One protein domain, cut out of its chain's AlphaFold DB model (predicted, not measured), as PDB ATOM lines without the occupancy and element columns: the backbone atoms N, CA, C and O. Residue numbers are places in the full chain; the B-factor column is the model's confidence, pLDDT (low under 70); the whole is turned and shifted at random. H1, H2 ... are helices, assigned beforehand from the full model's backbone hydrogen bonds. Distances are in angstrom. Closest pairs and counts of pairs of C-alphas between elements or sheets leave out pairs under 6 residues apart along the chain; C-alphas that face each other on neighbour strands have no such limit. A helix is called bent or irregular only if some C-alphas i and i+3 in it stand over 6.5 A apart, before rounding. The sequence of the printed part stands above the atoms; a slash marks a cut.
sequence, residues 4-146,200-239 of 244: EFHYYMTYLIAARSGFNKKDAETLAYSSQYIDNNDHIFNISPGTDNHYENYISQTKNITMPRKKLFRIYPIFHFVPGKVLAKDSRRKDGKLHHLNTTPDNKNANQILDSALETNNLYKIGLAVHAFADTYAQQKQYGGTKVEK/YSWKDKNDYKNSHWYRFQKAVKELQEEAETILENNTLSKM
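This is residues 4 to 146 and 200 to 239 of the 244 residues of an uncharacterized protein of Halanaerobium congolense (UniProt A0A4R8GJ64). Two helical hairpins, H1 with H2 and H4 with H5, are crossed through H5, the helix in the middle of the model. The long helix H6 crosses H4 and H5, and H3 packs across H5 and H6, while long loops make up much of the rest. The printed part has 183 residues with six named helices, H1 to H6, which hold 94 of them, and no named strand: the class is all helix. It is compact, with a radius of gyration of the C-alphas of 17.7 A, and spans 56 by 40 by 37 A.

H1, residues 4 to 16, and H2, residues 21 to 36, touch as a hairpin, opposite ways at a shallow tilt of 25 degrees; their closest C-alphas, of Tyr 7 and Ala 28, are 4.7 A apart. The hub is H5, residues 119 to 137, which touches five helices. H2 touches residues 119 to 127 of H5 at a steep tilt of 56 degrees, the closest C-alphas being those of Ser 31 and Gly 123, 4.4 A apart. H1 and H5 only just touch, with 3 pairs of C-alphas within 8 A. H3, residues 65 to 75, touches H5 about perpendicular, at 80 degrees, with the closest C-alphas, of Phe 75 and Ala 128, 4.8 A apart. H4, residues 104 to 115, forms a hairpin with H5 at a shallow tilt of 19 degrees; C-alphas 113 and 122, their closest, are 5.0 A apart. H6, residues 212 to 234, touches H5 at a steep tilt of 49 degrees, closest at C-alphas 121 and 219, 5.1 A. H6 also touches H4, closest at C-alphas 109 and 227, 6.1 A, and H3, closest at C-alphas 74 and 227, 6.2 A. The helix packing is mostly crossed: of 8 pairs of helices that touch, 2 are at a shallow tilt. Among the pairs that stay apart are H1 and H6. Every O i to N i+4 pair is within hydrogen-bond range in H4 and H6, against 8 of 9 in H1, 9 of 12 in H2, 5 of 7 in H3 and 14 of 15 in H5.

H1 begins at C-alpha 4 (24.615, 15.630, 14.021). H2 is 22.2 A long, H5 28.8 A and H6 32.1 A. H5 is irregular: C-alphas 134 and 137 are 7.3 A apart. H6 ends at C-alpha 234 (16.033, 45.796, 5.709).

Residues 147 to 199 are not printed, and C-alphas 146 and 200 are 43.7 A apart. The links H2 to H3 and H3 to H4 are long, 28 residues each; in the first, residues 42 to 43 pair antiparallel with 51 to 52. Residues 61 to 66 and 141 to 146 stand free. pLDDT is under 70 in 23 residues, among them 136 to 146.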
ATOM      1  N   GLU A   4      25.352  16.651  14.746       67.94
ATOM      2  CA  GLU A   4      24.615  15.630  14.021       67.94
ATOM      3  C   GLU A   4      23.562  16.258  13.101       67.94
ATOM      4  O   GLU A   4      23.279  15.726  12.029       67.94
ATOM      5  N   PHE A   5      23.017  17.421  13.469       78.19
ATOM      6  CA  PHE A   5      21.971  18.057  12.683       78.19
ATOM      7  C   PHE A   5      22.532  18.800  11.467       78.19
ATOM      8  O   PHE A   5      22.147  18.494  10.340       78.19
ATOM      9  N   HIS A   6      23.460  19.742  11.665       87.25
ATOM     10  CA  HIS A   6      23.964  20.582  10.570       87.25
ATOM     11  C   HIS A   6      24.737  19.789   9.519       87.25
ATOM     12  O   HIS A   6      24.673  20.119   8.338       87.25
ATOM     13  N   TYR A   7      25.417  18.713   9.918       87.50
ATOM     14  CA  TYR A   7      26.077  17.834   8.964       87.50
ATOM     15  C   TYR A   7      25.107  16.822   8.336       87.50
ATOM     16  O   TYR A   7      24.824  16.890   7.139       87.50
ATOM     17  N   TYR A   8      24.580  15.867   9.117       88.56
ATOM     18  CA  TYR A   8      23.867  14.725   8.532       88.56
ATOM     19  C   TYR A   8      22.528  15.122   7.927       88.56
ATOM     20  O   TYR A   8      22.167  14.595   6.875       88.56
ATOM     21  N   MET A   9      21.795  16.052   8.542       91.56
ATOM     22  CA  MET A   9      20.501  16.452   7.996       91.56
ATOM     23  C   MET A   9      20.672  17.223   6.690       91.56
ATOM     24  O   MET A   9      19.997  16.915   5.710       91.56
ATOM     25  N   THR A  10      21.645  18.134   6.632       91.25
ATOM     26  CA  THR A  10      22.011  18.829   5.390       91.25
ATOM     27  C   THR A  10      22.457  17.845   4.311       91.25
ATOM     28  O   THR A  10      22.003  17.952   3.174       91.25
ATOM     29  N   TYR A  11      23.277  16.845   4.656       91.88
ATOM     30  CA  TYR A  11      23.696  15.803   3.716       91.88
ATOM     31  C   TYR A  11      22.498  15.039   3.140       91.88
ATOM     32  O   TYR A  11      22.381  14.891   1.923       91.88
ATOM     33  N   LEU A  12      21.592  14.568   4.003       93.38
ATOM     34  CA  LEU A  12      20.419  13.797   3.589       93.38
ATOM     35  C   LEU A  12      19.468  14.632   2.729       93.38
ATOM     36  O   LEU A  12      18.969  14.133   1.720       93.38
ATOM     37  N   ILE A  13      19.250  15.898   3.091       93.50
ATOM     38  CA  ILE A  13      18.445  16.836   2.301       93.50
ATOM     39  C   ILE A  13      19.096  17.058   0.932       93.50
ATOM     40  O   ILE A  13      18.427  16.887  -0.083       93.50
ATOM     41  N   ALA A  14      20.396  17.360   0.876       93.44
ATOM     42  CA  ALA A  14      21.110  17.580  -0.382       93.44
ATOM     43  C   ALA A  14      21.063  16.341  -1.293       93.44
ATOM     44  O   ALA A  14      20.703  16.443  -2.467       93.44
ATOM     45  N   ALA A  15      21.345  15.157  -0.747       93.38
ATOM     46  CA  ALA A  15      21.263  13.905  -1.490       93.38
ATOM     47  C   ALA A  15      19.839  13.654  -2.017       93.38
ATOM     48  O   ALA A  15      19.655  13.272  -3.174       93.38
ATOM     49  N   ARG A  16      18.810  13.916  -1.200       96.38
ATOM     50  CA  ARG A  16      17.408  13.737  -1.603       96.38
ATOM     51  C   ARG A  16      16.956  14.738  -2.668       96.38
ATOM     52  O   ARG A  16      16.076  14.389  -3.462       96.38
ATOM     53  N   SER A  17      17.570  15.919  -2.694       94.25
ATOM     54  CA  SER A  17      17.393  16.969  -3.703       94.25
ATOM     55  C   SER A  17      18.150  16.705  -5.011       94.25
ATOM     56  O   SER A  17      18.020  17.486  -5.948       94.25
ATOM     57  N   GLY A  18      18.910  15.607  -5.107       95.38
ATOM     58  CA  GLY A  18      19.559  15.167  -6.346       95.38
ATOM     59  C   GLY A  18      21.039  15.529  -6.478       95.38
ATOM     60  O   GLY A  18      21.628  15.247  -7.522       95.38
ATOM     61  N   PHE A  19      21.669  16.101  -5.446       94.75
ATOM     62  CA  PHE A  19      23.122  16.276  -5.446       94.75
ATOM     63  C   PHE A  19      23.823  14.915  -5.412       94.75
ATOM     64  O   PHE A  19      23.409  13.996  -4.698       94.75
ATOM     65  N   ASN A  20      24.919  14.783  -6.166       95.88
ATOM     66  CA  ASN A  20      25.767  13.601  -6.050       95.88
ATOM     67  C   ASN A  20      26.419  13.553  -4.655       95.88
ATOM     68  O   ASN A  20      26.481  14.553  -3.937       95.88
ATOM     69  N   LYS A  21      26.951  12.385  -4.285       93.75
ATOM     70  CA  LYS A  21      27.548  12.158  -2.962       93.75
ATOM     71  C   LYS A  21      28.600  13.211  -2.583       93.75
ATOM     72  O   LYS A  21      28.563  13.719  -1.469       93.75
ATOM     73  N   LYS A  22      29.512  13.550  -3.498       92.38
ATOM     74  CA  LYS A  22      30.623  14.477  -3.233       92.38
ATOM     75  C   LYS A  22      30.128  15.907  -2.999       92.38
ATOM     76  O   LYS A  22      30.636  16.608  -2.122       92.38
ATOM     77  N   ASP A  23      29.130  16.333  -3.763       95.69
ATOM     78  CA  ASP A  23      28.562  17.672  -3.633       95.69
ATOM     79  C   ASP A  23      27.706  17.787  -2.369       95.69
ATOM     80  O   ASP A  23      27.831  18.766  -1.631       95.69
ATOM     81  N   ALA A  24      26.919  16.751  -2.059       92.94
ATOM     82  CA  ALA A  24      26.173  16.651  -0.809       92.94
ATOM     83  C   ALA A  24      27.107  16.654   0.415       92.94
ATOM     84  O   ALA A  24      26.838  17.356   1.389       92.94
ATOM     85  N   GLU A  25      28.230  15.928   0.359       91.94
ATOM     86  CA  GLU A  25      29.274  15.968   1.393       91.94
ATOM     87  C   GLU A  25      29.858  17.375   1.537       91.94
ATOM     88  O   GLU A  25      29.987  17.859   2.656       91.94
ATOM     89  N   THR A  26      30.164  18.059   0.428       92.25
ATOM     90  CA  THR A  26      30.730  19.420   0.452       92.25
ATOM     91  C   THR A  26      29.762  20.427   1.084       92.25
ATOM     92  O   THR A  26      30.178  21.233   1.921       92.25
ATOM     93  N   LEU A  27      28.477  20.363   0.727       93.31
ATOM     94  CA  LEU A  27      27.404  21.179   1.307       93.31
ATOM     95  C   LEU A  27      27.274  20.952   2.816       93.31
ATOM     96  O   LEU A  27      27.310  21.904   3.596       93.31
ATOM     97  N   ALA A  28      27.172  19.687   3.225       90.31
ATOM     98  CA  ALA A  28      27.036  19.290   4.622       90.31
ATOM     99  C   ALA A  28      28.245  19.702   5.467       90.31
ATOM    100  O   ALA A  28      28.083  20.243   6.561       90.31
ATOM    101  N   TYR A  29      29.458  19.500   4.941       92.25
ATOM    102  CA  TYR A  29      30.677  19.944   5.610       92.25
ATOM    103  C   TYR A  29      30.685  21.458   5.771       92.25
ATOM    104  O   TYR A  29      31.001  21.946   6.846       92.25
ATOM    105  N   SER A  30      30.304  22.197   4.728       94.50
ATOM    106  CA  SER A  30      30.266  23.661   4.775       94.50
ATOM    107  C   SER A  30      29.239  24.171   5.786       94.50
ATOM    108  O   SER A  30      29.550  25.088   6.537       94.50
ATOM    109  N   SER A  31      28.063  23.538   5.874       94.56
ATOM    110  CA  SER A  31      27.080  23.854   6.917       94.56
ATOM    111  C   SER A  31      27.677  23.636   8.306       94.56
ATOM    112  O   SER A  31      27.731  24.569   9.096       94.56
ATOM    113  N   GLN A  32      28.212  22.448   8.594       91.06
ATOM    114  CA  GLN A  32      28.784  22.161   9.911       91.06
ATOM    115  C   GLN A  32      29.991  23.048  10.255       91.06
ATOM    116  O   GLN A  32      30.202  23.406  11.416       91.06
ATOM    117  N   TYR A  33      30.812  23.381   9.261       89.94
ATOM    118  CA  TYR A  33      32.072  24.072   9.493       89.94
ATOM    119  C   TYR A  33      31.878  25.537   9.900       89.94
ATOM    120  O   TYR A  33      32.793  26.095  10.502       89.94
ATOM    121  N   ILE A  34      30.685  26.125   9.706       91.12
ATOM    122  CA  ILE A  34      30.335  27.421  10.312       91.12
ATOM    123  C   ILE A  34      30.616  27.417  11.813       91.12
ATOM    124  O   ILE A  34      31.337  28.286  12.299       91.12
ATOM    125  N   ASP A  35      30.092  26.416  12.525       87.44
ATOM    126  CA  ASP A  35      30.212  26.286  13.982       87.44
ATOM    127  C   ASP A  35      31.640  25.965  14.444       87.44
ATOM    128  O   ASP A  35      31.970  26.094  15.626       87.44
ATOM    129  N   ASN A  36      32.498  25.500  13.537       85.75
ATOM    130  CA  ASN A  36      33.886  25.146  13.836       85.75
ATOM    131  C   ASN A  36      34.885  26.229  13.412       85.75
ATOM    132  O   ASN A  36      36.056  26.153  13.777       85.75
ATOM    133  N   ASN A  37      34.445  27.232  12.658       85.75
ATOM    134  CA  ASN A  37      35.279  28.317  12.163       85.75
ATOM    135  C   ASN A  37      35.308  29.475  13.176       85.75
ATOM    136  O   ASN A  37      34.760  30.555  12.944       85.75
ATOM    137  N   ASP A  38      35.939  29.208  14.325       84.75
ATOM    138  CA  ASP A  38      36.042  30.105  15.487       84.75
ATOM    139  C   ASP A  38      37.468  30.620  15.765       84.75
ATOM    140  O   ASP A  38      37.693  31.358  16.729       84.75
ATOM    141  N   HIS A  39      38.431  30.279  14.902       78.81
ATOM    142  CA  HIS A  39      39.832  30.672  15.035       78.81
ATOM    143  C   HIS A  39      40.347  31.423  13.803       78.81
ATOM    144  O   HIS A  39      40.069  31.050  12.660       78.81
ATOM    145  N   ILE A  40      41.141  32.467  14.053       81.00
ATOM    146  CA  ILE A  40      41.864  33.209  13.017       81.00
ATOM    147  C   ILE A  40      43.234  32.564  12.811       81.00
ATOM    148  O   ILE A  40      44.055  32.501  13.724       81.00
ATOM    149  N   PHE A  41      43.490  32.130  11.586       77.38
ATOM    150  CA  PHE A  41      44.763  31.624  11.108       77.38
ATOM    151  C   PHE A  41      45.459  32.709  10.293       77.38
ATOM    152  O   PHE A  41      45.001  33.076   9.214       77.38
ATOM    153  N   ASN A  42      46.600  33.184  10.788       80.25
ATOM    154  CA  ASN A  42      47.500  34.054  10.037       80.25
ATOM    155  C   ASN A  42      48.542  33.187   9.307       80.25
ATOM    156  O   ASN A  42      49.493  32.691   9.921       80.25
ATOM    157  N   ILE A  43      48.318  32.937   8.015       80.62
ATOM    158  CA  ILE A  43      49.078  31.971   7.216       80.62
ATOM    159  C   ILE A  43      50.099  32.694   6.340       80.62
ATOM    160  O   ILE A  43      49.748  33.564   5.552       80.62
ATOM    161  N   SER A  44      51.362  32.275   6.419       83.56
ATOM    162  CA  SER A  44      52.499  32.806   5.650       83.56
ATOM    163  C   SER A  44      52.660  34.341   5.741       83.56
ATOM    164  O   SER A  44      52.754  35.000   4.700       83.56
ATOM    165  N   PRO A  45      52.692  34.935   6.954       82.31
ATOM    166  CA  PRO A  45      52.806  36.385   7.124       82.31
ATOM    167  C   PRO A  45      54.081  36.943   6.482       82.31
ATOM    168  O   PRO A  45      55.154  36.351   6.606       82.31
ATOM    169  N   GLY A  46      53.955  38.094   5.815       86.31
ATOM    170  CA  GLY A  46      55.072  38.770   5.140       86.31
ATOM    171  C   GLY A  46      55.503  38.130   3.815       86.31
ATOM    172  O   GLY A  46      56.616  38.374   3.362       86.31
ATOM    173  N   THR A  47      54.653  37.298   3.205       86.62
ATOM    174  CA  THR A  47      54.891  36.693   1.884       86.62
ATOM    175  C   THR A  47      53.749  37.022   0.924       86.62
ATOM    176  O   THR A  47      52.648  37.330   1.373       86.62
ATOM    177  N   ASP A  48      53.964  36.854  -0.383       89.44
ATOM    178  CA  ASP A  48      52.923  37.065  -1.408       89.44
ATOM    179  C   ASP A  48      51.716  36.120  -1.267       89.44
ATOM    180  O   ASP A  48      50.637  36.390  -1.789       89.44
ATOM    181  N   ASN A  49      51.880  35.014  -0.535       83.94
ATOM    182  CA  ASN A  49      50.817  34.052  -0.241       83.94
ATOM    183  C   ASN A  49      50.229  34.245   1.166       83.94
ATOM    184  O   ASN A  49      49.660  33.305   1.728       83.94
ATOM    185  N   HIS A  50      50.400  35.427   1.765       89.94
ATOM    186  CA  HIS A  50      49.789  35.763   3.046       89.94
ATOM    187  C   HIS A  50      48.261  35.676   2.965       89.94
ATOM    188  O   HIS A  50      47.644  36.121   1.996       89.94
ATOM    189  N   TYR A  51      47.647  35.072   3.980       85.25
ATOM    190  CA  TYR A  51      46.198  34.977   4.087       85.25
ATOM    191  C   TYR A  51      45.750  34.956   5.544       85.25
ATOM    192  O   TYR A  51      46.354  34.282   6.379       85.25
ATOM    193  N   GLU A  52      44.649  35.651   5.811       85.38
ATOM    194  CA  GLU A  52      43.929  35.610   7.077       85.38
ATOM    195  C   GLU A  52      42.457  35.296   6.791       85.38
ATOM    196  O   GLU A  52      41.846  35.895   5.901       85.38
ATOM    197  N   ASN A  53      41.902  34.312   7.497       84.31
ATOM    198  CA  ASN A  53      40.509  33.915   7.322       84.31
ATOM    199  C   ASN A  53      39.541  34.772   8.143       84.31
ATOM    200  O   ASN A  53      39.939  35.514   9.037       84.31
ATOM    201  N   TYR A  54      38.249  34.623   7.854       86.81
ATOM    202  CA  TYR A  54      37.166  35.229   8.624       86.81
ATOM    203  C   TYR A  54      36.573  34.154   9.532       86.81
ATOM    204  O   TYR A  54      36.466  32.997   9.131       86.81
ATOM    205  N   ILE A  55      36.194  34.522  10.754       86.31
ATOM    206  CA  ILE A  55      35.462  33.616  11.644       86.31
ATOM    207  C   ILE A  55      33.961  33.757  11.407       86.31
ATOM    208  O   ILE A  55      33.454  34.863  11.239       86.31
ATOM    209  N   SER A  56      33.256  32.633  11.437       87.94
ATOM    210  CA  SER A  56      31.792  32.572  11.350       87.94
ATOM    211  C   SER A  56      31.151  32.123  12.661       87.94
ATOM    212  O   SER A  56      29.934  32.063  12.742       87.94
ATOM    213  N   GLN A  57      31.956  31.843  13.691       86.12
ATOM    214  CA  GLN A  57      31.507  31.497  15.034       86.12
ATOM    215  C   GLN A  57      32.416  32.160  16.077       86.12
ATOM    216  O   GLN A  57      33.605  32.379  15.853       86.12
ATOM    217  N   THR A  58      31.873  32.463  17.252       80.38
ATOM    218  CA  THR A  58      32.677  32.793  18.428       80.38
ATOM    219  C   THR A  58      32.027  32.288  19.705       80.38
ATOM    220  O   THR A  58      30.903  32.645  20.043       80.38
ATOM    221  N   LYS A  59      32.778  31.503  20.481       72.19
ATOM    222  CA  LYS A  59      32.376  31.063  21.828       72.19
ATOM    223  C   LYS A  59      32.696  32.103  22.903       72.19
ATOM    224  O   LYS A  59      32.337  31.923  24.066       72.19
ATOM    225  N   ASN A  60      33.383  33.181  22.531       72.56
ATOM    226  CA  ASN A  60      33.786  34.221  23.456       72.56
ATOM    227  C   ASN A  60      32.748  35.351  23.492       72.56
ATOM    228  O   ASN A  60      32.800  36.308  22.718       72.56
ATOM    229  N   ILE A  61      31.838  35.257  24.460       64.31
ATOM    230  CA  ILE A  61      30.783  36.250  24.697       64.31
ATOM    231  C   ILE A  61      31.308  37.623  25.151       64.31
ATOM    232  O   ILE A  61      30.548  38.587  25.133       64.31
ATOM    233  N   THR A  62      32.580  37.733  25.561       67.50
ATOM    234  CA  THR A  62      33.204  39.008  25.961       67.50
ATOM    235  C   THR A  62      33.910  39.714  24.803       67.50
ATOM    236  O   THR A  62      34.469  40.794  24.997       67.50
ATOM    237  N   MET A  63      33.877  39.147  23.589       68.38
ATOM    238  CA  MET A  63      34.411  39.818  22.403       68.38
ATOM    239  C   MET A  63      33.760  41.190  22.177       68.38
ATOM    240  O   MET A  63      32.605  41.406  22.556       68.38
ATOM    241  N   PRO A  64      34.465  42.122  21.501       70.81
ATOM    242  CA  PRO A  64      33.892  43.412  21.153       70.81
ATOM    243  C   PRO A  64      32.548  43.241  20.446       70.81
ATOM    244  O   PRO A  64      32.438  42.469  19.487       70.81
ATOM    245  N   ARG A  65      31.536  43.994  20.896       60.81
ATOM    246  CA  ARG A  65      30.155  43.898  20.395       60.81
ATOM    247  C   ARG A  65      30.081  43.962  18.873       60.81
ATOM    248  O   ARG A  65      29.348  43.183  18.287       60.81
ATOM    249  N   LYS A  66      30.901  44.807  18.241       68.00
ATOM    250  CA  LYS A  66      31.000  44.939  16.780       68.00
ATOM    251  C   LYS A  66      31.331  43.615  16.077       68.00
ATOM    252  O   LYS A  66      30.699  43.279  15.085       68.00
ATOM    253  N   LYS A  67      32.261  42.817  16.620       64.75
ATOM    254  CA  LYS A  67      32.598  41.494  16.062       64.75
ATOM    255  C   LYS A  67      31.474  40.483  16.291       64.75
ATOM    256  O   LYS A  67      31.115  39.763  15.371       64.75
ATOM    257  N   LEU A  68      30.876  40.472  17.484       63.72
ATOM    258  CA  LEU A  68      29.721  39.614  17.784       63.72
ATOM    259  C   LEU A  68      28.520  39.928  16.874       63.72
ATOM    260  O   LEU A  68      27.837  39.016  16.413       63.72
ATOM    261  N   PHE A  69      28.301  41.212  16.592       70.00
ATOM    262  CA  PHE A  69      27.208  41.726  15.771       70.00
ATOM    263  C   PHE A  69      27.373  41.422  14.279       70.00
ATOM    264  O   PHE A  69      26.378  41.305  13.580       70.00
ATOM    265  N   ARG A  70      28.604  41.252  13.786       74.25
ATOM    266  CA  ARG A  70      28.848  40.807  12.404       74.25
ATOM    267  C   ARG A  70      28.751  39.288  12.239       74.25
ATOM    268  O   ARG A  70      28.549  38.809  11.138       74.25
ATOM    269  N   ILE A  71      28.869  38.517  13.319       82.44
ATOM    270  CA  ILE A  71      28.874  37.049  13.241       82.44
ATOM    271  C   ILE A  71      27.469  36.481  13.461       82.44
ATOM    272  O   ILE A  71      26.907  35.824  12.587       82.44
ATOM    273  N   TYR A  72      26.869  36.744  14.624       87.00
ATOM    274  CA  TYR A  72      25.636  36.063  15.025       87.00
ATOM    275  C   TYR A  72      24.418  36.401  14.154       87.00
ATOM    276  O   TYR A  72      23.752  35.466  13.714       87.00
ATOM    277  N   PRO A  73      24.123  37.677  13.848       88.50
ATOM    278  CA  PRO A  73      23.014  38.057  12.972       88.50
ATOM    279  C   PRO A  73      23.148  37.583  11.523       88.50
ATOM    280  O   PRO A  73      22.194  37.703  10.766       88.50
ATOM    281  N   ILE A  74      24.313  37.083  11.116       90.69
ATOM    282  CA  ILE A  74      24.562  36.656   9.739       90.69
ATOM    283  C   ILE A  74      24.548  35.138   9.644       90.69
ATOM    284  O   ILE A  74      23.806  34.573   8.846       90.69
ATOM    285  N   PHE A  75      25.339  34.473  10.484       92.50
ATOM    286  CA  PHE A  75      25.597  33.043  10.337       92.50
ATOM    287  C   PHE A  75      24.686  32.153  11.183       92.50
ATOM    288  O   PHE A  75      24.587  30.968  10.891       92.50
ATOM    289  N   HIS A  76      24.006  32.692  12.200       91.38
ATOM    290  CA  HIS A  76      23.248  31.879  13.161       91.38
ATOM    291  C   HIS A  76      21.813  32.369  13.376       91.38
ATOM    292  O   HIS A  76      20.867  31.591  13.357       91.38
ATOM    293  N   PHE A  77      21.618  33.668  13.589       90.00
ATOM    294  CA  PHE A  77      20.348  34.228  14.053       90.00
ATOM    295  C   PHE A  77      19.949  35.425  13.201       90.00
ATOM    296  O   PHE A  77      19.959  36.564  13.671       90.00
ATOM    297  N   VAL A  78      19.599  35.162  11.942       92.50
ATOM    298  CA  VAL A  78      19.266  36.213  10.981       92.50
ATOM    299  C   VAL A  78      18.079  37.033  11.495       92.50
ATOM    300  O   VAL A  78      17.014  36.467  11.749       92.50
ATOM    301  N   PRO A  79      18.207  38.360  11.657       90.00
ATOM    302  CA  PRO A  79      17.104  39.192  12.111       90.00
ATOM    303  C   PRO A  79      15.931  39.191  11.134       90.00
ATOM    304  O   PRO A  79      16.122  39.226   9.921       90.00
ATOM    305  N   GLY A  80      14.714  39.172  11.666       87.62
ATOM    306  CA  GLY A  80      13.479  39.212  10.891       87.62
ATOM    307  C   GLY A  80      12.682  40.501  11.099       87.62
ATOM    308  O   GLY A  80      13.188  41.533  11.542       87.62
ATOM    309  N   LYS A  81      11.385  40.467  10.778       84.75
ATOM    310  CA  LYS A  81      10.530  41.660  10.839       84.75
ATOM    311  C   LYS A  81      10.093  41.961  12.275       84.75
ATOM    312  O   LYS A  81       9.168  41.343  12.793       84.75
ATOM    313  N   VAL A  82      10.653  43.017  12.865       78.31
ATOM    314  CA  VAL A  82      10.387  43.452  14.256       78.31
ATOM    315  C   VAL A  82       8.905  43.632  14.590       78.31
ATOM    316  O   VAL A  82       8.508  43.366  15.716       78.31
ATOM    317  N   LEU A  83       8.073  44.060  13.637       78.50
ATOM    318  CA  LEU A  83       6.636  44.296  13.846       78.50
ATOM    319  C   LEU A  83       5.744  43.122  13.401       78.50
ATOM    320  O   LEU A  83       4.543  43.306  13.203       78.50
ATOM    321  N   ALA A  84       6.303  41.929  13.176       74.56
ATOM    322  CA  ALA A  84       5.489  40.744  12.916       74.56
ATOM    323  C   ALA A  84       4.629  40.395  14.145       74.56
ATOM    324  O   ALA A  84       5.019  40.629  15.284       74.56
ATOM    325  N   LYS A  85       3.443  39.816  13.934       68.81
ATOM    326  CA  LYS A  85       2.503  39.494  15.025       68.81
ATOM    327  C   LYS A  85       3.141  38.621  16.120       68.81
ATOM    328  O   LYS A  85       2.860  38.820  17.298       68.81
ATOM    329  N   ASP A  86       4.045  37.730  15.717       69.25
ATOM    330  CA  ASP A  86       4.725  36.757  16.577       69.25
ATOM    331  C   ASP A  86       6.165  37.160  16.964       69.25
ATOM    332  O   ASP A  86       6.905  36.342  17.501       69.25
ATOM    333  N   SER A  87       6.595  38.404  16.710       69.31
ATOM    334  CA  SER A  87       7.959  38.879  17.028       69.31
ATOM    335  C   SER A  87       8.136  39.369  18.471       69.31
ATOM    336  O   SER A  87       9.253  39.712  18.881       69.31
ATOM    337  N   ARG A  88       7.041  39.468  19.240       67.06
ATOM    338  CA  ARG A  88       7.078  40.008  20.602       67.06
ATOM    339  C   ARG A  88       7.828  39.064  21.529       67.06
ATOM    340  O   ARG A  88       7.492  37.890  21.670       67.06
ATOM    341  N   ARG A  89       8.814  39.621  22.229       71.69
ATOM    342  CA  ARG A  89       9.514  38.933  23.312       71.69
ATOM    343  C   ARG A  89       8.569  38.720  24.494       71.69
ATOM    344  O   ARG A  89       7.615  39.471  24.691       71.69
ATOM    345  N   LYS A  90       8.898  37.742  25.342       72.75
ATOM    346  CA  LYS A  90       8.173  37.475  26.597       72.75
ATOM    347  C   LYS A  90       8.105  38.665  27.551       72.75
ATOM    348  O   LYS A  90       7.151  38.771  28.307       72.75
ATOM    349  N   ASP A  91       9.118  39.528  27.524       75.06
ATOM    350  CA  ASP A  91       9.199  40.746  28.338       75.06
ATOM    351  C   ASP A  91       8.407  41.925  27.737       75.06
ATOM    352  O   ASP A  91       8.456  43.034  28.263       75.06
ATOM    353  N   GLY A  92       7.695  41.707  26.625       71.06
ATOM    354  CA  GLY A  92       6.919  42.728  25.924       71.06
ATOM    355  C   GLY A  92       7.757  43.711  25.102       71.06
ATOM    356  O   GLY A  92       7.179  44.547  24.407       71.06
ATOM    357  N   LYS A  93       9.096  43.611  25.138       72.38
ATOM    358  CA  LYS A  93      10.002  44.509  24.412       72.38
ATOM    359  C   LYS A  93      10.189  44.068  22.960       72.38
ATOM    360  O   LYS A  93      10.040  42.896  22.607       72.38
ATOM    361  N   LEU A  94      10.555  45.027  22.118       74.62
ATOM    362  CA  LEU A  94      10.959  44.804  20.731       74.62
ATOM    363  C   LEU A  94      12.483  44.877  20.624       74.62
ATOM    364  O   LEU A  94      13.124  45.606  21.379       74.62
ATOM    365  N   HIS A  95      13.062  44.119  19.693       79.06
ATOM    366  CA  HIS A  95      14.483  44.214  19.379       79.06
ATOM    367  C   HIS A  95      14.715  43.966  17.887       79.06
ATOM    368  O   HIS A  95      14.188  43.000  17.335       79.06
ATOM    369  N   HIS A  96      15.526  44.817  17.253       80.06
ATOM    370  CA  HIS A  96      15.797  44.757  15.812       80.06
ATOM    371  C   HIS A  96      16.555  43.504  15.372       80.06
ATOM    372  O   HIS A  96      16.443  43.110  14.222       80.06
ATOM    373  N   LEU A  97      17.252  42.842  16.299       83.00
ATOM    374  CA  LEU A  97      17.997  41.603  16.042       83.00
ATOM    375  C   LEU A  97      17.225  40.316  16.361       83.00
ATOM    376  O   LEU A  97      17.824  39.249  16.428       83.00
ATOM    377  N   ASN A  98      15.920  40.393  16.629       82.06
ATOM    378  CA  ASN A  98      15.142  39.176  16.843       82.06
ATOM    379  C   ASN A  98      14.957  38.418  15.524       82.06
ATOM    380  O   ASN A  98      14.546  39.000  14.518       82.06
ATOM    381  N   THR A  99      15.163  37.105  15.562       85.38
ATOM    382  CA  THR A  99      14.671  36.183  14.535       85.38
ATOM    383  C   THR A  99      13.140  36.158  14.586       85.38
ATOM    384  O   THR A  99      12.539  36.263  15.659       85.38
ATOM    385  N   THR A 100      12.476  36.046  13.435       82.62
ATOM    386  CA  THR A 100      11.006  35.958  13.380       82.62
ATOM    387  C   THR A 100      10.545  34.819  12.481       82.62
ATOM    388  O   THR A 100      11.288  34.436  11.575       82.62
ATOM    389  N   PRO A 101       9.318  34.299  12.676       81.44
ATOM    390  CA  PRO A 101       8.664  33.447  11.687       81.44
ATOM    391  C   PRO A 101       8.659  34.077  10.293       81.44
ATOM    392  O   PRO A 101       8.594  35.305  10.183       81.44
ATOM    393  N   ASP A 102       8.730  33.232   9.261       82.19
ATOM    394  CA  ASP A 102       8.802  33.633   7.845       82.19
ATOM    395  C   ASP A 102       9.863  34.724   7.595       82.19
ATOM    396  O   ASP A 102       9.589  35.862   7.197       82.19
ATOM    397  N   ASN A 103      11.109  34.396   7.945       89.75
ATOM    398  CA  ASN A 103      12.202  35.351   7.917       89.75
ATOM    399  C   ASN A 103      12.641  35.664   6.479       89.75
ATOM    400  O   ASN A 103      13.473  34.967   5.903       89.75
ATOM    401  N   LYS A 104      12.117  36.763   5.929       92.31
ATOM    402  CA  LYS A 104      12.441  37.217   4.571       92.31
ATOM    403  C   LYS A 104      13.930  37.462   4.336       92.31
ATOM    404  O   LYS A 104      14.390  37.185   3.239       92.31
ATOM    405  N   ASN A 105      14.671  37.938   5.338       94.38
ATOM    406  CA  ASN A 105      16.112  38.149   5.190       94.38
ATOM    407  C   ASN A 105      16.834  36.803   5.054       94.38
ATOM    408  O   ASN A 105      17.659  36.641   4.163       94.38
ATOM    409  N   ALA A 106      16.480  35.813   5.882       94.75
ATOM    410  CA  ALA A 106      17.055  34.470   5.785       94.75
ATOM    411  C   ALA A 106      16.703  33.787   4.453       94.75
ATOM    412  O   ALA A 106      17.569  33.154   3.855       94.75
ATOM    413  N   ASN A 107      15.467  33.961   3.966       95.06
ATOM    414  CA  ASN A 107      15.055  33.479   2.643       95.06
ATOM    415  C   ASN A 107      15.888  34.137   1.534       95.06
ATOM    416  O   ASN A 107      16.468  33.432   0.724       95.06
ATOM    417  N   GLN A 108      16.030  35.468   1.546       96.44
ATOM    418  CA  GLN A 108      16.818  36.197   0.543       96.44
ATOM    419  C   GLN A 108      18.295  35.784   0.528       96.44
ATOM    420  O   GLN A 108      18.882  35.648  -0.542       96.44
ATOM    421  N   ILE A 109      18.896  35.563   1.702       96.88
ATOM    422  CA  ILE A 109      20.276  35.071   1.813       96.88
ATOM    423  C   ILE A 109      20.393  33.657   1.223       96.88
ATOM    424  O   ILE A 109      21.340  33.375   0.488       96.88
ATOM    425  N   LEU A 110      19.434  32.773   1.518       96.75
ATOM    426  CA  LEU A 110      19.403  31.416   0.974       96.75
ATOM    427  C   LEU A 110      19.202  31.410  -0.547       96.75
ATOM    428  O   LEU A 110      19.947  30.723  -1.243       96.75
ATOM    429  N   ASP A 111      18.258  32.197  -1.056       96.88
ATOM    430  CA  ASP A 111      17.970  32.319  -2.487       96.88
ATOM    431  C   ASP A 111      19.205  32.834  -3.245       96.88
ATOM    432  O   ASP A 111      19.655  32.186  -4.191       96.88
ATOM    433  N   SER A 112      19.843  33.908  -2.757       96.62
ATOM    434  CA  SER A 112      21.097  34.430  -3.330       96.62
ATOM    435  C   SER A 112      22.201  33.368  -3.356       96.62
ATOM    436  O   SER A 112      22.928  33.212  -4.338       96.62
ATOM    437  N   ALA A 113      22.341  32.581  -2.283       96.94
ATOM    438  CA  ALA A 113      23.333  31.516  -2.240       96.94
ATOM    439  C   ALA A 113      23.041  30.411  -3.269       96.94
ATOM    440  O   ALA A 113      23.969  29.960  -3.946       96.94
ATOM    441  N   LEU A 114      21.777  30.001  -3.421       96.25
ATOM    442  CA  LEU A 114      21.354  28.996  -4.401       96.25
ATOM    443  C   LEU A 114      21.633  29.444  -5.842       96.25
ATOM    444  O   LEU A 114      22.144  28.646  -6.628       96.25
ATOM    445  N   GLU A 115      21.405  30.718  -6.166       96.56
ATOM    446  CA  GLU A 115      21.671  31.290  -7.497       96.56
ATOM    447  C   GLU A 115      23.145  31.174  -7.922       96.56
ATOM    448  O   GLU A 115      23.451  31.052  -9.111       96.56
ATOM    449  N   THR A 116      24.078  31.140  -6.966       95.75
ATOM    450  CA  THR A 116      25.511  31.026  -7.282       95.75
ATOM    451  C   THR A 116      25.958  29.629  -7.711       95.75
ATOM    452  O   THR A 116      27.061  29.486  -8.239       95.75
ATOM    453  N   ASN A 117      25.168  28.585  -7.429       94.25
ATOM    454  CA  ASN A 117      25.593  27.179  -7.509       94.25
ATOM    455  C   ASN A 117      26.897  26.863  -6.730       94.25
ATOM    456  O   ASN A 117      27.529  25.824  -6.937       94.25
ATOM    457  N   ASN A 118      27.326  27.742  -5.816       97.38
ATOM    458  CA  ASN A 118      28.518  27.550  -5.002       97.38
ATOM    459  C   ASN A 118      28.161  26.724  -3.760       97.38
ATOM    460  O   ASN A 118      27.598  27.237  -2.798       97.38
ATOM    461  N   LEU A 119      28.547  25.446  -3.759       97.06
ATOM    462  CA  LEU A 119      28.244  24.494  -2.683       97.06
ATOM    463  C   LEU A 119      28.668  24.973  -1.287       97.06
ATOM    464  O   LEU A 119      27.975  24.700  -0.313       97.06
ATOM    465  N   TYR A 120      29.780  25.705  -1.170       97.75
ATOM    466  CA  TYR A 120      30.211  26.235   0.124       97.75
ATOM    467  C   TYR A 120      29.237  27.303   0.609       97.75
ATOM    468  O   TYR A 120      28.751  27.237   1.731       97.75
ATOM    469  N   LYS A 121      28.897  28.242  -0.277       97.25
ATOM    470  CA  LYS A 121      27.988  29.349   0.014       97.25
ATOM    471  C   LYS A 121      26.570  28.869   0.316       97.25
ATOM    472  O   LYS A 121      25.957  29.338   1.269       97.25
ATOM    473  N   ILE A 122      26.084  27.882  -0.435       97.94
ATOM    474  CA  ILE A 122      24.796  27.231  -0.173       97.94
ATOM    475  C   ILE A 122      24.820  26.550   1.198       97.94
ATOM    476  O   ILE A 122      23.901  26.752   1.983       97.94
ATOM    477  N   GLY A 123      25.874  25.794   1.528       96.44
ATOM    478  CA  GLY A 123      25.994  25.145   2.838       96.44
ATOM    479  C   GLY A 123      25.989  26.151   3.992       96.44
ATOM    480  O   GLY A 123      25.299  25.941   4.988       96.44
ATOM    481  N   LEU A 124      26.689  27.278   3.823       96.88
ATOM    482  CA  LEU A 124      26.687  28.375   4.788       96.88
ATOM    483  C   LEU A 124      25.276  28.973   4.981       96.88
ATOM    484  O   LEU A 124      24.823  29.164   6.108       96.88
ATOM    485  N   ALA A 125      24.560  29.242   3.887       97.00
ATOM    486  CA  ALA A 125      23.224  29.833   3.941       97.00
ATOM    487  C   ALA A 125      22.171  28.865   4.505       97.00
ATOM    488  O   ALA A 125      21.309  29.277   5.277       97.00
ATOM    489  N   VAL A 126      22.269  27.569   4.182       95.81
ATOM    490  CA  VAL A 126      21.413  26.515   4.753       95.81
ATOM    491  C   VAL A 126      21.590  26.433   6.267       95.81
ATOM    492  O   VAL A 126      20.595  26.328   6.984       95.81
ATOM    493  N   HIS A 127      22.827  26.530   6.765       95.25
ATOM    494  CA  HIS A 127      23.096  26.580   8.203       95.25
ATOM    495  C   HIS A 127      22.391  27.767   8.866       95.25
ATOM    496  O   HIS A 127      21.607  27.573   9.796       95.25
ATOM    497  N   ALA A 128      22.632  28.981   8.359       94.50
ATOM    498  CA  ALA A 128      22.054  30.206   8.909       94.50
ATOM    499  C   ALA A 128      20.520  30.183   8.861       94.50
ATOM    500  O   ALA A 128      19.852  30.574   9.823       94.50
ATOM    501  N   PHE A 129      19.951  29.669   7.768       94.31
ATOM    502  CA  PHE A 129      18.518  29.456   7.620       94.31
ATOM    503  C   PHE A 129      17.980  28.464   8.659       94.31
ATOM    504  O   PHE A 129      16.983  28.756   9.320       94.31
ATOM    505  N   ALA A 130      18.644  27.319   8.843       91.81
ATOM    506  CA  ALA A 130      18.224  26.281   9.779       91.81
ATOM    507  C   ALA A 130      18.275  26.755  11.238       91.81
ATOM    508  O   ALA A 130      17.293  26.573  11.964       91.81
ATOM    509  N   ASP A 131      19.367  27.403  11.663       90.50
ATOM    510  CA  ASP A 131      19.457  27.996  13.004       90.50
ATOM    511  C   ASP A 131      18.382  29.084  13.182       90.50
ATOM    512  O   ASP A 131      17.657  29.083  14.179       90.50
ATOM    513  N   THR A 132      18.182  29.955  12.186       89.31
ATOM    514  CA  THR A 132      17.154  31.010  12.237       89.31
ATOM    515  C   THR A 132      15.743  30.433  12.343       89.31
ATOM    516  O   THR A 132      14.934  30.935  13.127       89.31
ATOM    517  N   TYR A 133      15.437  29.381  11.579       85.50
ATOM    518  CA  TYR A 133      14.142  28.705  11.588       85.50
ATOM    519  C   TYR A 133      13.883  27.997  12.922       85.50
ATOM    520  O   TYR A 133      12.830  28.185  13.535       85.50
ATOM    521  N   ALA A 134      14.860  27.237  13.420       80.44
ATOM    522  CA  ALA A 134      14.746  26.527  14.692       80.44
ATOM    523  C   ALA A 134      14.582  27.482  15.888       80.44
ATOM    524  O   ALA A 134      13.961  27.130  16.889       80.44
ATOM    525  N   GLN A 135      15.088  28.711  15.770       70.81
ATOM    526  CA  GLN A 135      15.026  29.735  16.814       70.81
ATOM    527  C   GLN A 135      13.810  30.667  16.696       70.81
ATOM    528  O   GLN A 135      13.717  31.638  17.446       70.81
ATOM    529  N   GLN A 136      12.836  30.383  15.815       56.28
ATOM    530  CA  GLN A 136      11.607  31.186  15.694       56.28
ATOM    531  C   GLN A 136      10.746  31.163  16.975       56.28
ATOM    532  O   GLN A 136       9.936  32.069  17.180       56.28
ATOM    533  N   LYS A 137      10.930  30.168  17.863       50.34
ATOM    534  CA  LYS A 137      10.325  30.111  19.208       50.34
ATOM    535  C   LYS A 137      11.215  29.400  20.252       50.34
ATOM    536  O   LYS A 137      11.022  28.213  20.473       50.34
ATOM    537  N   GLN A 138      12.076  30.135  20.977       47.19
ATOM    538  CA  GLN A 138      12.297  30.079  22.452       47.19
ATOM    539  C   GLN A 138      13.363  31.125  22.866       47.19
ATOM    540  O   GLN A 138      14.405  31.180  22.244       47.19
ATOM    541  N   TYR A 139      13.237  32.011  23.866       33.78
ATOM    542  CA  TYR A 139      12.689  31.912  25.227       33.78
ATOM    543  C   TYR A 139      11.160  31.852  25.304       33.78
ATOM    544  O   TYR A 139      10.460  32.815  25.012       33.78
ATOM    545  N   GLY A 140      10.626  30.698  25.723       40.62
ATOM    546  CA  GLY A 140       9.299  30.272  25.255       40.62
ATOM    547  C   GLY A 140       8.616  29.128  25.990       40.62
ATOM    548  O   GLY A 140       7.501  29.349  26.426       40.62
ATOM    549  N   GLY A 141       9.235  27.962  26.157       37.75
ATOM    550  CA  GLY A 141       8.476  26.714  26.293       37.75
ATOM    551  C   GLY A 141       8.247  26.192  27.708       37.75
ATOM    552  O   GLY A 141       8.972  26.515  28.651       37.75
ATOM    553  N   THR A 142       7.229  25.339  27.819       38.69
ATOM    554  CA  THR A 142       7.008  24.442  28.954       38.69
ATOM    555  C   THR A 142       8.145  23.425  29.017       38.69
ATOM    556  O   THR A 142       8.619  22.937  27.992       38.69
ATOM    557  N   LYS A 143       8.597  23.117  30.233       40.66
ATOM    558  CA  LYS A 143       9.677  22.166  30.494       40.66
ATOM    559  C   LYS A 143       9.276  20.781  29.975       40.66
ATOM    560  O   LYS A 143       8.391  20.151  30.542       40.66
ATOM    561  N   VAL A 144       9.928  20.320  28.913       42.22
ATOM    562  CA  VAL A 144       9.883  18.909  28.515       42.22
ATOM    563  C   VAL A 144      10.705  18.129  29.541       42.22
ATOM    564  O   VAL A 144      11.726  18.641  30.022       42.22
ATOM    565  N   GLU A 145      10.265  16.931  29.930       47.22
ATOM    566  CA  GLU A 145      11.065  16.093  30.823       47.22
ATOM    567  C   GLU A 145      12.462  15.903  30.231       47.22
ATOM    568  O   GLU A 145      12.627  15.622  29.042       47.22
ATOM    569  N   LYS A 146      13.485  16.108  31.069       48.41
ATOM    570  CA  LYS A 146      14.869  15.867  30.665       48.41
ATOM    571  C   LYS A 146      14.963  14.428  30.164       48.41
ATOM    572  O   LYS A 146      14.586  13.513  30.890       48.41
ATOM    573  N   TYR A 200      51.668  29.737  10.836       73.94
ATOM    574  CA  TYR A 200      51.060  28.795   9.904       73.94
ATOM    575  C   TYR A 200      51.639  29.012   8.504       73.94
ATOM    576  O   TYR A 200      51.955  30.137   8.118       73.94
ATOM    577  N   SER A 201      51.780  27.942   7.725       74.50
ATOM    578  CA  SER A 201      52.233  28.016   6.334       74.50
ATOM    579  C   SER A 201      51.404  27.092   5.453       74.50
ATOM    580  O   SER A 201      50.860  26.089   5.918       74.50
ATOM    581  N   TRP A 202      51.283  27.451   4.176       78.06
ATOM    582  CA  TRP A 202      50.600  26.606   3.205       78.06
ATOM    583  C   TRP A 202      51.387  25.325   2.965       78.06
ATOM    584  O   TRP A 202      52.592  25.374   2.718       78.06
ATOM    585  N   LYS A 203      50.683  24.188   2.972       77.50
ATOM    586  CA  LYS A 203      51.270  22.897   2.598       77.50
ATOM    587  C   LYS A 203      51.754  22.904   1.144       77.50
ATOM    588  O   LYS A 203      52.851  22.435   0.870       77.50
ATOM    589  N   ASP A 204      50.947  23.464   0.246       83.19
ATOM    590  CA  ASP A 204      51.314  23.746  -1.141       83.19
ATOM    591  C   ASP A 204      50.969  25.207  -1.455       83.19
ATOM    592  O   ASP A 204      49.801  25.596  -1.466       83.19
ATOM    593  N   LYS A 205      51.996  26.031  -1.683       83.25
ATOM    594  CA  LYS A 205      51.849  27.467  -1.960       83.25
ATOM    595  C   LYS A 205      51.267  27.757  -3.345       83.25
ATOM    596  O   LYS A 205      50.766  28.855  -3.554       83.25
ATOM    597  N   ASN A 206      51.321  26.799  -4.266       86.38
ATOM    598  CA  ASN A 206      50.845  26.975  -5.633       86.38
ATOM    599  C   ASN A 206      49.395  26.499  -5.804       86.38
ATOM    600  O   ASN A 206      48.703  26.995  -6.688       86.38
ATOM    601  N   ASP A 207      48.920  25.590  -4.942       85.94
ATOM    602  CA  ASP A 207      47.598  24.957  -5.077       85.94
ATOM    603  C   ASP A 207      46.615  25.251  -3.926       85.94
ATOM    604  O   ASP A 207      45.443  24.883  -3.986       85.94
ATOM    605  N   TYR A 208      47.027  25.966  -2.871       82.81
ATOM    606  CA  TYR A 208      46.171  26.180  -1.691       82.81
ATOM    607  C   TYR A 208      44.785  26.770  -2.001       82.81
ATOM    608  O   TYR A 208      43.820  26.490  -1.281       82.81
ATOM    609  N   LYS A 209      44.662  27.550  -3.083       90.44
ATOM    610  CA  LYS A 209      43.406  28.170  -3.525       90.44
ATOM    611  C   LYS A 209      42.349  27.152  -3.972       90.44
ATOM    612  O   LYS A 209      41.159  27.458  -3.931       90.44
ATOM    613  N   ASN A 210      42.761  25.942  -4.349       86.69
ATOM    614  CA  ASN A 210      41.861  24.854  -4.735       86.69
ATOM    615  C   ASN A 210      41.384  24.016  -3.540       86.69
ATOM    616  O   ASN A 210      40.454  23.217  -3.682       86.69
ATOM    617  N   SER A 211      41.963  24.223  -2.352       88.38
ATOM    618  CA  SER A 211      41.560  23.508  -1.142       88.38
ATOM    619  C   SER A 211      40.123  23.841  -0.723       88.38
ATOM    620  O   SER A 211      39.667  24.982  -0.834       88.38
ATOM    621  N   HIS A 212      39.420  22.846  -0.172       91.00
ATOM    622  CA  HIS A 212      38.086  23.040   0.405       91.00
ATOM    623  C   HIS A 212      38.080  24.143   1.467       91.00
ATOM    624  O   HIS A 212      37.164  24.958   1.489       91.00
ATOM    625  N   TRP A 213      39.123  24.207   2.303       90.38
ATOM    626  CA  TRP A 213      39.229  25.219   3.350       90.38
ATOM    627  C   TRP A 213      39.302  26.632   2.771       90.38
ATOM    628  O   TRP A 213      38.501  27.477   3.146       90.38
ATOM    629  N   TYR A 214      40.188  26.894   1.805       91.06
ATOM    630  CA  TYR A 214      40.292  28.229   1.209       91.06
ATOM    631  C   TYR A 214      38.996  28.647   0.498       91.06
ATOM    632  O   TYR A 214      38.531  29.775   0.654       91.06
ATOM    633  N   ARG A 215      38.377  27.726  -0.253       94.81
ATOM    634  CA  ARG A 215      37.111  27.988  -0.959       94.81
ATOM    635  C   ARG A 215      35.958  28.248   0.010       94.81
ATOM    636  O   ARG A 215      35.155  29.140  -0.247       94.81
ATOM    637  N   PHE A 216      35.926  27.535   1.135       94.88
ATOM    638  CA  PHE A 216      35.013  27.815   2.237       94.88
ATOM    639  C   PHE A 216      35.242  29.218   2.811       94.88
ATOM    640  O   PHE A 216      34.295  29.989   2.901       94.88
ATOM    641  N   GLN A 217      36.485  29.594   3.126       93.31
ATOM    642  CA  GLN A 217      36.780  30.913   3.702       93.31
ATOM    643  C   GLN A 217      36.444  32.065   2.741       93.31
ATOM    644  O   GLN A 217      35.958  33.113   3.165       93.31
ATOM    645  N   LYS A 218      36.629  31.862   1.430       95.00
ATOM    646  CA  LYS A 218      36.159  32.803   0.404       95.00
ATOM    647  C   LYS A 218      34.634  32.941   0.428       95.00
ATOM    648  O   LYS A 218      34.133  34.059   0.431       95.00
ATOM    649  N   ALA A 219      33.915  31.821   0.509       96.50
ATOM    650  CA  ALA A 219      32.457  31.816   0.585       96.50
ATOM    651  C   ALA A 219      31.922  32.459   1.877       96.50
ATOM    652  O   ALA A 219      30.895  33.124   1.820       96.50
ATOM    653  N   VAL A 220      32.619  32.311   3.014       94.44
ATOM    654  CA  VAL A 220      32.279  33.006   4.273       94.44
ATOM    655  C   VAL A 220      32.288  34.511   4.055       94.44
ATOM    656  O   VAL A 220      31.311  35.176   4.382       94.44
ATOM    657  N   LYS A 221      33.364  35.037   3.459       93.56
ATOM    658  CA  LYS A 221      33.495  36.469   3.185       93.56
ATOM    659  C   LYS A 221      32.416  36.969   2.216       93.56
ATOM    660  O   LYS A 221      31.754  37.953   2.512       93.56
ATOM    661  N   GLU A 222      32.209  36.264   1.104       95.12
ATOM    662  CA  GLU A 222      31.203  36.631   0.094       95.12
ATOM    663  C   GLU A 222      29.775  36.608   0.666       95.12
ATOM    664  O   GLU A 222      29.015  37.554   0.475       95.12
ATOM    665  N   LEU A 223      29.404  35.557   1.411       95.62
ATOM    666  CA  LEU A 223      28.087  35.483   2.049       95.62
ATOM    667  C   LEU A 223      27.908  36.581   3.101       95.62
ATOM    668  O   LEU A 223      26.816  37.130   3.210       95.62
ATOM    669  N   GLN A 224      28.957  36.896   3.866       93.31
ATOM    670  CA  GLN A 224      28.904  37.965   4.856       93.31
ATOM    671  C   GLN A 224      28.606  39.312   4.197       93.31
ATOM    672  O   GLN A 224      27.676  39.982   4.624       93.31
ATOM    673  N   GLU A 225      29.338  39.682   3.144       92.50
ATOM    674  CA  GLU A 225      29.151  40.955   2.428       92.50
ATOM    675  C   GLU A 225      27.722  41.093   1.864       92.50
ATOM    676  O   GLU A 225      27.082  42.145   1.974       92.50
ATOM    677  N   GLU A 226      27.173  40.012   1.308       92.62
ATOM    678  CA  GLU A 226      25.802  40.003   0.791       92.62
ATOM    679  C   GLU A 226      24.749  40.065   1.897       92.62
ATOM    680  O   GLU A 226      23.790  40.835   1.804       92.62
ATOM    681  N   ALA A 227      24.925  39.281   2.960       92.75
ATOM    682  CA  ALA A 227      24.025  39.296   4.102       92.75
ATOM    683  C   ALA A 227      24.045  40.657   4.808       92.75
ATOM    684  O   ALA A 227      22.983  41.162   5.163       92.75
ATOM    685  N   GLU A 228      25.216  41.283   4.958       91.19
ATOM    686  CA  GLU A 228      25.357  42.652   5.464       91.19
ATOM    687  C   GLU A 228      24.573  43.628   4.588       91.19
ATOM    688  O   GLU A 228      23.786  44.406   5.114       91.19
ATOM    689  N   THR A 229      24.684  43.529   3.262       91.00
ATOM    690  CA  THR A 229      23.931  44.384   2.328       91.00
ATOM    691  C   THR A 229      22.413  44.202   2.474       91.00
ATOM    692  O   THR A 229      21.661  45.179   2.532       91.00
ATOM    693  N   ILE A 230      21.933  42.957   2.566       91.56
ATOM    694  CA  ILE A 230      20.507  42.648   2.767       91.56
ATOM    695  C   ILE A 230      20.025  43.204   4.112       91.56
ATOM    696  O   ILE A 230      18.972  43.846   4.193       91.56
ATOM    697  N   LEU A 231      20.793  42.973   5.177       89.69
ATOM    698  CA  LEU A 231      20.442  43.403   6.522       89.69
ATOM    699  C   LEU A 231      20.530  44.917   6.685       89.69
ATOM    700  O   LEU A 231      19.681  45.464   7.381       89.69
ATOM    701  N   GLU A 232      21.464  45.602   6.033       87.50
ATOM    702  CA  GLU A 232      21.561  47.063   6.046       87.50
ATOM    703  C   GLU A 232      20.284  47.691   5.489       87.50
ATOM    704  O   GLU A 232      19.619  48.479   6.165       87.50
ATOM    705  N   ASN A 233      19.848  47.227   4.318       84.50
ATOM    706  CA  ASN A 233      18.641  47.720   3.660       84.50
ATOM    707  C   ASN A 233      17.360  47.437   4.464       84.50
ATOM    708  O   ASN A 233      16.432  48.251   4.495       84.50
ATOM    709  N   ASN A 234      17.286  46.279   5.128       83.81
ATOM    710  CA  ASN A 234      16.033  45.796   5.709       83.81
ATOM    711  C   ASN A 234      15.925  45.980   7.230       83.81
ATOM    712  O   ASN A 234      14.801  46.078   7.746       83.81
ATOM    713  N   THR A 235      17.048  46.039   7.945       82.94
ATOM    714  CA  THR A 235      17.111  45.903   9.408       82.94
ATOM    715  C   THR A 235      18.037  46.922  10.072       82.94
ATOM    716  O   THR A 235      17.568  47.645  10.950       82.94
ATOM    717  N   LEU A 236      19.322  46.963   9.701       81.44
ATOM    718  CA  LEU A 236      20.367  47.673  10.449       81.44
ATOM    719  C   LEU A 236      20.285  49.189  10.276       81.44
ATOM    720  O   LEU A 236      20.402  49.891  11.272       81.44
ATOM    721  N   SER A 237      19.919  49.685   9.091       78.81
ATOM    722  CA  SER A 237      19.654  51.118   8.853       78.81
ATOM    723  C   SER A 237      18.561  51.717   9.750       78.81
ATOM    724  O   SER A 237      18.441  52.932   9.879       78.81
ATOM    725  N   LYS A 238      17.734  50.872  10.379       75.25
ATOM    726  CA  LYS A 238      16.665  51.273  11.310       75.25
ATOM    727  C   LYS A 238      17.131  51.307  12.765       75.25
ATOM    728  O   LYS A 238      16.319  51.563  13.650       75.25
ATOM    729  N   MET A 239      18.391  50.972  13.019       73.50
ATOM    730  CA  MET A 239      19.011  50.998  14.334       73.50
ATOM    731  C   MET A 239      19.916  52.229  14.425       73.50
ATOM    732  O   MET A 239      20.696  52.494  13.517       73.50
TER     733      MET A 239